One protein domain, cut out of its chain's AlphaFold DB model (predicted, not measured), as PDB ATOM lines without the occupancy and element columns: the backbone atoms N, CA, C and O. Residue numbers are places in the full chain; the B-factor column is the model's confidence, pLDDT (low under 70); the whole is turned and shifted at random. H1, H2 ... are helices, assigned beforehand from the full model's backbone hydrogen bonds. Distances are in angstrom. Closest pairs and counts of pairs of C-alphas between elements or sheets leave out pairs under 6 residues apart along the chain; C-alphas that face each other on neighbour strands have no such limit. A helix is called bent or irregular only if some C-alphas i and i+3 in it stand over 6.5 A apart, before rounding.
ATOM      1  N   GLY A  12     189.959 217.158 341.314       48.95
ATOM      2  CA  GLY A  12     191.109 217.973 340.893       48.95
ATOM      3  C   GLY A  12     190.790 218.906 339.719       48.95
ATOM      4  O   GLY A  12     191.343 220.001 339.612       48.95
ATOM      5  N   ARG A  13     189.856 218.505 338.844       55.36
ATOM      6  CA  ARG A  13     189.451 219.319 337.689       55.36
ATOM      7  C   ARG A  13     188.573 220.492 338.100       55.36
ATOM      8  O   ARG A  13     188.723 221.556 337.511       55.36
ATOM      9  N   THR A  14     187.698 220.341 339.093       61.45
ATOM     10  CA  THR A  14     186.795 221.429 339.505       61.45
ATOM     11  C   THR A  14     187.557 222.606 340.113       61.45
ATOM     12  O   THR A  14     187.282 223.750 339.757       61.45
ATOM     13  N   LEU A  15     188.579 222.346 340.936       65.52
ATOM     14  CA  LEU A  15     189.435 223.402 341.489       65.52
ATOM     15  C   LEU A  15     190.292 224.086 340.422       65.52
ATOM     16  O   LEU A  15     190.391 225.312 340.415       65.52
ATOM     17  N   GLY A  16     190.862 223.320 339.485       71.45
ATOM     18  CA  GLY A  16     191.610 223.887 338.361       71.45
ATOM     19  C   GLY A  16     190.738 224.781 337.474       71.45
ATOM     20  O   GLY A  16     191.146 225.885 337.119       71.45
ATOM     21  N   VAL A  17     189.511 224.349 337.174       76.50
ATOM     22  CA  VAL A  17     188.538 225.146 336.410       76.50
ATOM     23  C   VAL A  17     188.156 226.419 337.168       76.50
ATOM     24  O   VAL A  17     188.143 227.493 336.570       76.50
ATOM     25  N   GLY A  18     187.910 226.328 338.478       77.02
ATOM     26  CA  GLY A  18     187.609 227.489 339.317       77.02
ATOM     27  C   GLY A  18     188.748 228.511 339.347       77.02
ATOM     28  O   GLY A  18     188.514 229.699 339.143       77.02
ATOM     29  N   ALA A  19     189.992 228.058 339.520       81.98
ATOM     30  CA  ALA A  19     191.160 228.938 339.516       81.98
ATOM     31  C   ALA A  19     191.348 229.647 338.165       81.98
ATOM     32  O   ALA A  19     191.594 230.852 338.131       81.98
ATOM     33  N   VAL A  20     191.175 228.927 337.050       82.94
ATOM     34  CA  VAL A  20     191.230 229.518 335.704       82.94
ATOM     35  C   VAL A  20     190.117 230.548 335.514       82.94
ATOM     36  O   VAL A  20     190.391 231.639 335.021       82.94
ATOM     37  N   LEU A  21     188.888 230.252 335.949       86.46
ATOM     38  CA  LEU A  21     187.765 231.190 335.882       86.46
ATOM     39  C   LEU A  21     188.075 232.490 336.640       86.46
ATOM     40  O   LEU A  21     187.886 233.575 336.095       86.46
ATOM     41  N   VAL A  22     188.593 232.392 337.868       87.25
ATOM     42  CA  VAL A  22     188.971 233.563 338.676       87.25
ATOM     43  C   VAL A  22     190.057 234.383 337.978       87.25
ATOM     44  O   VAL A  22     189.950 235.605 337.918       87.25
ATOM     45  N   LEU A  23     191.071 233.732 337.401       87.89
ATOM     46  CA  LEU A  23     192.131 234.410 336.650       87.89
ATOM     47  C   LEU A  23     191.594 235.136 335.411       87.89
ATOM     48  O   LEU A  23     191.980 236.276 335.149       87.89
ATOM     49  N   VAL A  24     190.672 234.511 334.675       90.02
ATOM     50  CA  VAL A  24     190.004 235.130 333.523       90.02
ATOM     51  C   VAL A  24     189.201 236.352 333.965       90.02
ATOM     52  O   VAL A  24     189.363 237.422 333.383       90.02
ATOM     53  N   LEU A  25     188.396 236.237 335.024       91.47
ATOM     54  CA  LEU A  25     187.606 237.352 335.554       91.47
ATOM     55  C   LEU A  25     188.486 238.499 336.061       91.47
ATOM     56  O   LEU A  25     188.207 239.658 335.760       91.47
ATOM     57  N   ALA A  26     189.575 238.196 336.772       87.39
ATOM     58  CA  ALA A  26     190.529 239.201 337.233       87.39
ATOM     59  C   ALA A  26     191.196 239.924 336.054       87.39
ATOM     60  O   ALA A  26     191.323 241.147 336.065       87.39
ATOM     61  N   THR A  27     191.561 239.185 335.005       90.78
ATOM     62  CA  THR A  27     192.145 239.763 333.789       90.78
ATOM     63  C   THR A  27     191.141 240.657 333.065       90.78
ATOM     64  O   THR A  27     191.482 241.778 332.696       90.78
ATOM     65  N   LEU A  28     189.889 240.213 332.915       91.87
ATOM     66  CA  LEU A  28     188.815 241.021 332.331       91.87
ATOM     67  C   LEU A  28     188.557 242.296 333.141       91.87
ATOM     68  O   LEU A  28     188.404 243.366 332.556       91.87
ATOM     69  N   ALA A  29     188.565 242.210 334.473       89.02
ATOM     70  CA  ALA A  29     188.430 243.372 335.344       89.02
ATOM     71  C   ALA A  29     189.599 244.354 335.168       89.02
ATOM     72  O   ALA A  29     189.369 245.554 335.039       89.02
ATOM     73  N   VAL A  30     190.838 243.857 335.097       89.91
ATOM     74  CA  VAL A  30     192.033 244.678 334.843       89.91
ATOM     75  C   VAL A  30     191.948 245.382 333.491       89.91
ATOM     76  O   VAL A  30     192.170 246.591 333.425       89.91
ATOM     77  N   VAL A  31     191.582 244.657 332.429       91.57
ATOM     78  CA  VAL A  31     191.392 245.234 331.091       91.57
ATOM     79  C   VAL A  31     190.312 246.310 331.129       91.57
ATOM     80  O   VAL A  31     190.561 247.416 330.663       91.57
ATOM     81  N   ASN A  32     189.162 246.026 331.746       92.12
ATOM     82  CA  ASN A  32     188.063 246.980 331.871       92.12
ATOM     83  C   ASN A  32     188.480 248.254 332.623       92.12
ATOM     84  O   ASN A  32     188.175 249.359 332.180       92.12
ATOM     85  N   VAL A  33     189.197 248.131 333.743       89.56
ATOM     86  CA  VAL A  33     189.685 249.298 334.495       89.56
ATOM     87  C   VAL A  33     190.669 250.106 333.651       89.56
ATOM     88  O   VAL A  33     190.538 251.325 333.568       89.56
ATOM     89  N   TYR A  34     191.618 249.446 332.985       88.97
ATOM     90  CA  TYR A  34     192.601 250.135 332.155       88.97
ATOM     91  C   TYR A  34     191.944 250.867 330.978       88.97
ATOM     92  O   TYR A  34     192.227 252.040 330.767       88.97
ATOM     93  N   THR A  35     191.020 250.237 330.247       91.22
ATOM     94  CA  THR A  35     190.378 250.868 329.082       91.22
ATOM     95  C   THR A  35     189.478 252.044 329.445       91.22
ATOM     96  O   THR A  35     189.362 252.965 328.644       91.22
ATOM     97  N   ASN A  36     188.850 252.031 330.627       88.96
ATOM     98  CA  ASN A  36     187.975 253.126 331.059       88.96
ATOM     99  C   ASN A  36     188.753 254.283 331.703       88.96
ATOM    100  O   ASN A  36     188.411 255.434 331.464       88.96
ATOM    101  N   LEU A  37     189.794 254.006 332.500       85.38
ATOM    102  CA  LEU A  37     190.499 255.054 333.253       85.38
ATOM    103  C   LEU A  37     191.756 255.578 332.552       85.38
ATOM    104  O   LEU A  37     192.093 256.748 332.717       85.38
ATOM    105  N   ALA A  38     192.475 254.754 331.780       82.01
ATOM    106  CA  ALA A  38     193.725 255.185 331.148       82.01
ATOM    107  C   ALA A  38     193.567 256.386 330.196       82.01
ATOM    108  O   ALA A  38     194.437 257.259 330.240       82.01
ATOM    109  N   PRO A  39     192.501 256.497 329.372       85.59
ATOM    110  CA  PRO A  39     192.357 257.614 328.435       85.59
ATOM    111  C   PRO A  39     192.273 258.986 329.113       85.59
ATOM    112  O   PRO A  39     192.675 259.983 328.521       85.59
ATOM    113  N   GLU A  40     191.774 259.041 330.350       83.47
ATOM    114  CA  GLU A  40     191.619 260.282 331.121       83.47
ATOM    115  C   GLU A  40     192.904 260.686 331.864       83.47
ATOM    116  O   GLU A  40     193.001 261.782 332.417       83.47
ATOM    117  N   MET A  41     193.906 259.804 331.885       83.80
ATOM    118  CA  MET A  41     195.129 259.969 332.660       83.80
ATOM    119  C   MET A  41     196.313 260.418 331.801       83.80
ATOM    120  O   MET A  41     196.474 260.017 330.648       83.80
ATOM    121  N   SER A  42     197.206 261.209 332.401       84.48
ATOM    122  CA  SER A  42     198.499 261.546 331.794       84.48
ATOM    123  C   SER A  42     199.381 260.297 331.617       84.48
ATOM    124  O   SER A  42     199.254 259.322 332.359       84.48
ATOM    125  N   GLY A  43     200.314 260.305 330.657       83.02
ATOM    126  CA  GLY A  43     201.115 259.113 330.320       83.02
ATOM    127  C   GLY A  43     201.916 258.511 331.490       83.02
ATOM    128  O   GLY A  43     202.080 257.291 331.575       83.02
ATOM    129  N   SER A  44     202.365 259.337 332.444       84.25
ATOM    130  CA  SER A  44     203.016 258.856 333.672       84.25
ATOM    131  C   SER A  44     202.034 258.135 334.605       84.25
ATOM    132  O   SER A  44     202.360 257.074 335.138       84.25
ATOM    133  N   GLN A  45     200.812 258.654 334.755       86.54
ATOM    134  CA  GLN A  45     199.746 258.028 335.544       86.54
ATOM    135  C   GLN A  45     199.276 256.707 334.925       86.54
ATOM    136  O   GLN A  45     199.075 255.741 335.657       86.54
ATOM    137  N   GLN A  46     199.179 256.618 333.593       85.34
ATOM    138  CA  GLN A  46     198.838 255.364 332.908       85.34
ATOM    139  C   GLN A  46     199.847 254.253 333.216       85.34
ATOM    140  O   GLN A  46     199.454 253.120 333.489       85.34
ATOM    141  N   SER A  47     201.142 254.583 333.208       86.30
ATOM    142  CA  SER A  47     202.211 253.631 333.531       86.30
ATOM    143  C   SER A  47     202.107 253.144 334.978       86.30
ATOM    144  O   SER A  47     202.262 251.954 335.255       86.30
ATOM    145  N   MET A  48     201.781 254.055 335.901       86.58
ATOM    146  CA  MET A  48     201.579 253.730 337.314       86.58
ATOM    147  C   MET A  48     200.348 252.836 337.526       86.58
ATOM    148  O   MET A  48     200.429 251.847 338.256       86.58
ATOM    149  N   LEU A  49     199.238 253.130 336.840       89.41
ATOM    150  CA  LEU A  49     198.024 252.313 336.852       89.41
ATOM    151  C   LEU A  49     198.300 250.900 336.325       89.41
ATOM    152  O   LEU A  49     197.943 249.924 336.982       89.41
ATOM    153  N   LEU A  50     198.970 250.784 335.174       86.81
ATOM    154  CA  LEU A  50     199.325 249.494 334.576       86.81
ATOM    155  C   LEU A  50     200.187 248.662 335.525       86.81
ATOM    156  O   LEU A  50     199.877 247.499 335.773       86.81
ATOM    157  N   SER A  51     201.226 249.270 336.103       85.77
ATOM    158  CA  SER A  51     202.089 248.604 337.081       85.77
ATOM    159  C   SER A  51     201.288 248.101 338.282       85.77
ATOM    160  O   SER A  51     201.490 246.967 338.717       85.77
ATOM    161  N   GLY A  52     200.366 248.912 338.808       86.80
ATOM    162  CA  GLY A  52     199.506 248.523 339.926       86.80
ATOM    163  C   GLY A  52     198.597 247.342 339.577       86.80
ATOM    164  O   GLY A  52     198.577 246.345 340.298       86.80
ATOM    165  N   LEU A  53     197.904 247.416 338.439       90.30
ATOM    166  CA  LEU A  53     197.000 246.359 337.980       90.30
ATOM    167  C   LEU A  53     197.735 245.041 337.712       90.30
ATOM    168  O   LEU A  53     197.278 243.988 338.156       90.30
ATOM    169  N   VAL A  54     198.891 245.090 337.043       86.37
ATOM    170  CA  VAL A  54     199.724 243.905 336.788       86.37
ATOM    171  C   VAL A  54     200.196 243.288 338.101       86.37
ATOM    172  O   VAL A  54     200.122 242.072 338.254       86.37
ATOM    173  N   SER A  55     200.618 244.108 339.068       83.80
ATOM    174  CA  SER A  55     201.060 243.624 340.382       83.80
ATOM    175  C   SER A  55     199.945 242.870 341.111       83.80
ATOM    176  O   SER A  55     200.179 241.781 341.632       83.80
ATOM    177  N   ILE A  56     198.719 243.404 341.099       85.53
ATOM    178  CA  ILE A  56     197.547 242.749 341.701       85.53
ATOM    179  C   ILE A  56     197.247 241.418 341.000       85.53
ATOM    180  O   ILE A  56     197.048 240.404 341.669       85.53
ATOM    181  N   LEU A  57     197.256 241.398 339.664       84.04
ATOM    182  CA  LEU A  57     196.993 240.191 338.871       84.04
ATOM    183  C   LEU A  57     198.018 239.086 339.188       84.04
ATOM    184  O   LEU A  57     197.658 237.921 339.358       84.04
ATOM    185  N   LEU A  58     199.286 239.468 339.351       84.29
ATOM    186  CA  LEU A  58     200.379 238.564 339.707       84.29
ATOM    187  C   LEU A  58     200.196 237.985 341.121       84.29
ATOM    188  O   LEU A  58     200.341 236.777 341.308       84.29
ATOM    189  N   ILE A  59     199.797 238.809 342.098       87.00
ATOM    190  CA  ILE A  59     199.488 238.355 343.466       87.00
ATOM    191  C   ILE A  59     198.353 237.324 343.454       87.00
ATOM    192  O   ILE A  59     198.484 236.268 344.072       87.00
ATOM    193  N   VAL A  60     197.264 237.593 342.726       83.85
ATOM    194  CA  VAL A  60     196.131 236.659 342.608       83.85
ATOM    195  C   VAL A  60     196.578 235.339 341.981       83.85
ATOM    196  O   VAL A  60     196.251 234.275 342.502       83.85
ATOM    197  N   ALA A  61     197.369 235.385 340.906       84.04
ATOM    198  CA  ALA A  61     197.875 234.183 340.247       84.04
ATOM    199  C   ALA A  61     198.748 233.325 341.182       84.04
ATOM    200  O   ALA A  61     198.578 232.107 341.245       84.04
ATOM    201  N   VAL A  62     199.649 233.952 341.946       86.03
ATOM    202  CA  VAL A  62     200.516 233.254 342.911       86.03
ATOM    203  C   VAL A  62     199.706 232.681 344.072       86.03
ATOM    204  O   VAL A  62     199.945 231.542 344.473       86.03
ATOM    205  N   ALA A  63     198.724 233.421 344.589       80.51
ATOM    206  CA  ALA A  63     197.834 232.931 345.637       80.51
ATOM    207  C   ALA A  63     197.040 231.703 345.164       80.51
ATOM    208  O   ALA A  63     196.990 230.698 345.868       80.51
ATOM    209  N   LEU A  64     196.487 231.742 343.947       86.36
ATOM    210  CA  LEU A  64     195.789 230.600 343.351       86.36
ATOM    211  C   LEU A  64     196.716 229.399 343.149       86.36
ATOM    212  O   LEU A  64     196.307 228.271 343.416       86.36
ATOM    213  N   LEU A  65     197.966 229.624 342.733       80.00
ATOM    214  CA  LEU A  65     198.967 228.563 342.633       80.00
ATOM    215  C   LEU A  65     199.229 227.920 344.003       80.00
ATOM    216  O   LEU A  65     199.263 226.698 344.100       80.00
ATOM    217  N   PHE A  66     199.365 228.722 345.062       79.13
ATOM    218  CA  PHE A  66     199.526 228.230 346.434       79.13
ATOM    219  C   PHE A  66     198.314 227.427 346.912       79.13
ATOM    220  O   PHE A  66     198.465 226.334 347.449       79.13
ATOM    221  N   VAL A  67     197.103 227.929 346.678       77.80
ATOM    222  CA  VAL A  67     195.866 227.222 347.037       77.80
ATOM    223  C   VAL A  67     195.774 225.891 346.285       77.80
ATOM    224  O   VAL A  67     195.479 224.859 346.886       77.80
ATOM    225  N   ALA A  68     196.098 225.880 344.991       72.75
ATOM    226  CA  ALA A  68     196.104 224.666 344.184       72.75
ATOM    227  C   ALA A  68     197.146 223.640 344.665       72.75
ATOM    228  O   ALA A  68     196.854 222.444 344.683       72.75
ATOM    229  N   THR A  69     198.343 224.072 345.080       68.16
ATOM    230  CA  THR A  69     199.380 223.156 345.585       68.16
ATOM    231  C   THR A  69     199.068 222.615 346.975       68.16
ATOM    232  O   THR A  69     199.323 221.434 347.217       68.16
ATOM    233  N   ILE A  70     198.492 223.433 347.862       68.71
ATOM    234  CA  ILE A  70     198.047 223.008 349.197       68.71
ATOM    235  C   ILE A  70     196.960 221.941 349.054       68.71
ATOM    236  O   ILE A  70     197.129 220.815 349.519       68.71
ATOM    237  N   ILE A  71     195.894 222.244 348.304       67.56
ATOM    238  CA  ILE A  71     194.766 221.316 348.155       67.56
ATOM    239  C   ILE A  71     195.166 220.069 347.345       67.56
ATOM    240  O   ILE A  71     194.657 218.973 347.588       67.56
ATOM    241  N   GLY A  72     196.103 220.205 346.401       58.11
ATOM    242  CA  GLY A  72     196.596 219.096 345.586       58.11
ATOM    243  C   GLY A  72     197.440 218.073 346.354       58.11
ATOM    244  O   GLY A  72     197.450 216.903 345.974       58.11
ATOM    245  N   ARG A  73     198.135 218.476 347.427       53.87
ATOM    246  CA  ARG A  73     199.050 217.589 348.172       53.87
ATOM    247  C   ARG A  73     198.399 216.826 349.323       53.87
ATOM    248  O   ARG A  73     198.927 215.788 349.704       53.87
ATOM    249  N   GLU A  74     197.271 217.280 349.857       53.99
ATOM    250  CA  GLU A  74     196.690 216.675 351.068       53.99
ATOM    251  C   GLU A  74     195.877 215.391 350.832       53.99
ATOM    252  O   GLU A  74     195.647 214.640 351.778       53.99
ATOM    253  N   ARG A  75     195.469 215.073 349.593       53.22
ATOM    254  CA  ARG A  75     194.566 213.926 349.347       53.22
ATOM    255  C   ARG A  75     195.253 212.600 349.007       53.22
ATOM    256  O   ARG A  75     194.659 211.554 349.241       53.22
ATOM    257  N   THR A  76     196.474 212.595 348.472       53.43
ATOM    258  CA  THR A  76     197.118 211.350 348.001       53.43
ATOM    259  C   THR A  76     197.797 210.555 349.106       53.43
ATOM    260  O   THR A  76     197.646 209.339 349.133       53.43
ATOM    261  N   ALA A  77     198.477 211.217 350.045       60.65
ATOM    262  CA  ALA A  77     199.226 210.517 351.090       60.65
ATOM    263  C   ALA A  77     198.313 209.663 351.982       60.65
ATOM    264  O   ALA A  77     198.638 208.522 352.285       60.65
ATOM    265  N   ALA A  78     197.136 210.181 352.349       61.21
ATOM    266  CA  ALA A  78     196.205 209.434 353.187       61.21
ATOM    267  C   ALA A  78     195.627 208.204 352.473       61.21
ATOM    268  O   ALA A  78     195.470 207.166 353.102       61.21
ATOM    269  N   VAL A  79     195.356 208.292 351.166       64.91
ATOM    270  CA  VAL A  79     194.861 207.146 350.384       64.91
ATOM    271  C   VAL A  79     195.955 206.101 350.194       64.91
ATOM    272  O   VAL A  79     195.669 204.913 350.273       64.91
ATOM    273  N   GLU A  80     197.204 206.515 349.972       71.02
ATOM    274  CA  GLU A  80     198.338 205.588 349.881       71.02
ATOM    275  C   GLU A  80     198.556 204.841 351.199       71.02
ATOM    276  O   GLU A  80     198.689 203.617 351.192       71.02
ATOM    277  N   THR A  81     198.505 205.556 352.326       74.58
ATOM    278  CA  THR A  81     198.585 204.956 353.660       74.58
ATOM    279  C   THR A  81     197.401 204.030 353.927       74.58
ATOM    280  O   THR A  81     197.618 202.889 354.319       74.58
ATOM    281  N   LEU A  82     196.166 204.451 353.638       72.62
ATOM    282  CA  LEU A  82     194.971 203.609 353.786       72.62
ATOM    283  C   LEU A  82     195.038 202.354 352.906       72.62
ATOM    284  O   LEU A  82     194.720 201.263 353.365       72.62
ATOM    285  N   ALA A  83     195.507 202.472 351.663       74.81
ATOM    286  CA  ALA A  83     195.677 201.337 350.758       74.81
ATOM    287  C   ALA A  83     196.820 200.399 351.182       74.81
ATOM    288  O   ALA A  83     196.823 199.221 350.815       74.81
ATOM    289  N   ALA A  84     197.819 200.908 351.905       81.09
ATOM    290  CA  ALA A  84     198.854 200.086 352.520       81.09
ATOM    291  C   ALA A  84     198.320 199.363 353.768       81.09
ATOM    292  O   ALA A  84     198.528 198.162 353.899       81.09
ATOM    293  N   GLN A  85     197.573 200.060 354.627       80.14
ATOM    294  CA  GLN A  85     196.960 199.496 355.834       80.14
ATOM    295  C   GLN A  85     195.888 198.448 355.501       80.14
ATOM    296  O   GLN A  85     195.875 197.379 356.099       80.14
ATOM    297  N   ALA A  86     195.057 198.685 354.483       77.43
ATOM    298  CA  ALA A  86     194.091 197.696 354.002       77.43
ATOM    299  C   ALA A  86     194.771 196.408 353.515       77.43
ATOM    300  O   ALA A  86     194.295 195.312 353.795       77.43
ATOM    301  N   ARG A  87     195.930 196.526 352.850       77.05
ATOM    302  CA  ARG A  87     196.733 195.366 352.436       77.05
ATOM    303  C   ARG A  87     197.371 194.618 353.608       77.05
ATOM    304  O   ARG A  87     197.575 193.416 353.492       77.05
ATOM    305  N   GLN A  88     197.688 195.292 354.712       81.76
ATOM    306  CA  GLN A  88     198.165 194.624 355.932       81.76
ATOM    307  C   GLN A  88     197.046 193.808 356.590       81.76
ATOM    308  O   GLN A  88     197.263 192.647 356.929       81.76
ATOM    309  N   ILE A  89     195.834 194.371 356.668       76.61
ATOM    310  CA  ILE A  89     194.648 193.668 357.184       76.61
ATOM    311  C   ILE A  89     194.345 192.428 356.335       76.61
ATOM    312  O   ILE A  89     194.165 191.348 356.890       76.61
ATOM    313  N   GLU A  90     194.389 192.545 355.001       72.48
ATOM    314  CA  GLU A  90     194.233 191.410 354.071       72.48
ATOM    315  C   GLU A  90     195.286 190.311 354.306       72.48
ATOM    316  O   GLU A  90     194.991 189.122 354.228       72.48
ATOM    317  N   GLN A  91     196.523 190.694 354.638       80.68
ATOM    318  CA  GLN A  91     197.608 189.758 354.966       80.68
ATOM    319  C   GLN A  91     197.483 189.156 356.375       80.68
ATOM    320  O   GLN A  91     198.324 188.354 356.785       80.68
ATOM    321  N   GLY A  92     196.429 189.507 357.112       75.37
ATOM    322  CA  GLY A  92     196.119 188.990 358.437       75.37
ATOM    323  C   GLY A  92     196.751 189.772 359.589       75.37
ATOM    324  O   GLY A  92     196.544 189.391 360.748       75.37
ATOM    325  N   GLU A  93     197.466 190.862 359.302       77.42
ATOM    326  CA  GLU A  93     198.013 191.780 360.300       77.42
ATOM    327  C   GLU A  93     196.882 192.679 360.823       77.42
ATOM    328  O   GLU A  93     196.436 193.605 360.153       77.42
ATOM    329  N   LEU A  94     196.372 192.365 362.019       78.71
ATOM    330  CA  LEU A  94     195.243 193.073 362.642       78.71
ATOM    331  C   LEU A  94     195.666 194.054 363.742       78.71
ATOM    332  O   LEU A  94     194.812 194.681 364.351       78.71
ATOM    333  N   ASP A  95     196.962 194.223 364.001       81.99
ATOM    334  CA  ASP A  95     197.470 195.199 364.981       81.99
ATOM    335  C   ASP A  95     197.871 196.517 364.293       81.99
ATOM    336  O   ASP A  95     198.924 197.101 364.538       81.99
ATOM    337  N   VAL A  96     197.049 196.949 363.331       80.46
ATOM    338  CA  VAL A  96     197.282 198.162 362.536       80.46
ATOM    339  C   VAL A  96     196.561 199.323 363.202       80.46
ATOM    340  O   VAL A  96     195.348 199.250 363.396       80.46
ATOM    341  N   ASP A  97     197.267 200.405 363.532       81.31
ATOM    342  CA  ASP A  97     196.638 201.592 364.118       81.31
ATOM    343  C   ASP A  97     195.798 202.346 363.073       81.31
ATOM    344  O   ASP A  97     196.308 202.922 362.104       81.31
TER     345      ASP A  97
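What this domain is: This is residues 12 to 97 of the 184 residues of the protein "Probable sensory rhodopsin transducer" of Haloarcula marismortui (strain ATCC 43049 / DSM 3752 / JCM 8966 / VKM B-1809) (UniProt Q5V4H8). What shape does the backbone make? The longest helix, H2, lies side by side with H1 in a long helical hairpin, and H3 continues nearly in line past the end of H2 as an arm, so that one side of the model is much longer than the other. Residues 76 to 84 of H3 stick out free, and the unnamed tail, residues 91 to 97, folds back along the last part of H3. What is it built of? The printed part has 86 residues with three named helices, in the order H1, H2, H3, and no named strand; the class is all helix. How large is it? It is extended, with a radius of gyration of the C-alphas of 23.3 A and spans of 77 by 19 by 11 A.

How they stand to each other: What touches the longest helix? H2, residues 43 to 73, touches H1, residues 12 to 40, with 17 pairs of C-alphas within 8 A; the closest C-alphas are those of Ala 38 and Gln 46, 5.4 A apart. They form a helical hairpin and run opposite ways at a shallow tilt of 7 degrees, with centres 10.4 A apart. Where does the third helix stand? H3, residues 76 to 90, meets H2 only through their link, and H1 and H3 are apart. Are the helices' backbones well formed? Every O i to N i+4 pair is within hydrogen-bond range in H2 and H3, and in H1 23 of 25 are. H1 is irregular, but only just: C-alphas 36 and 39 are 6.8 A apart.

Where its parts are: Where is H2? It has 31 residues and measures 45.2 A from C-alpha 43 at (201.115, 259.113, 330.320) to C-alpha 73 at (199.050, 217.589, 348.172). Where is H1? It has 29 residues and measures 43.4 A, beginning at C-alpha 12, (191.109, 217.973, 340.893). Where does H3 end? It has 15 residues, measures 21.0 A and ends at C-alpha 90, (194.233, 191.410, 354.071).

The domain as a whole: How far does the model reach? The two C-alphas farthest apart are those of Ser 42 and Gly 92, 77.3 A, while the first and last printed C-alphas, of Gly 12 and Asp 97, are 29.0 A apart. Is there a cut or a long link? The printed part has no cut, and the links from H1 to H2 and from H2 to H3 are tight, with 2 residues each. Where is confidence low? The mean pLDDT of the printed part is 79.2, and residues 12 to 15 and 69 to 79 are under 70.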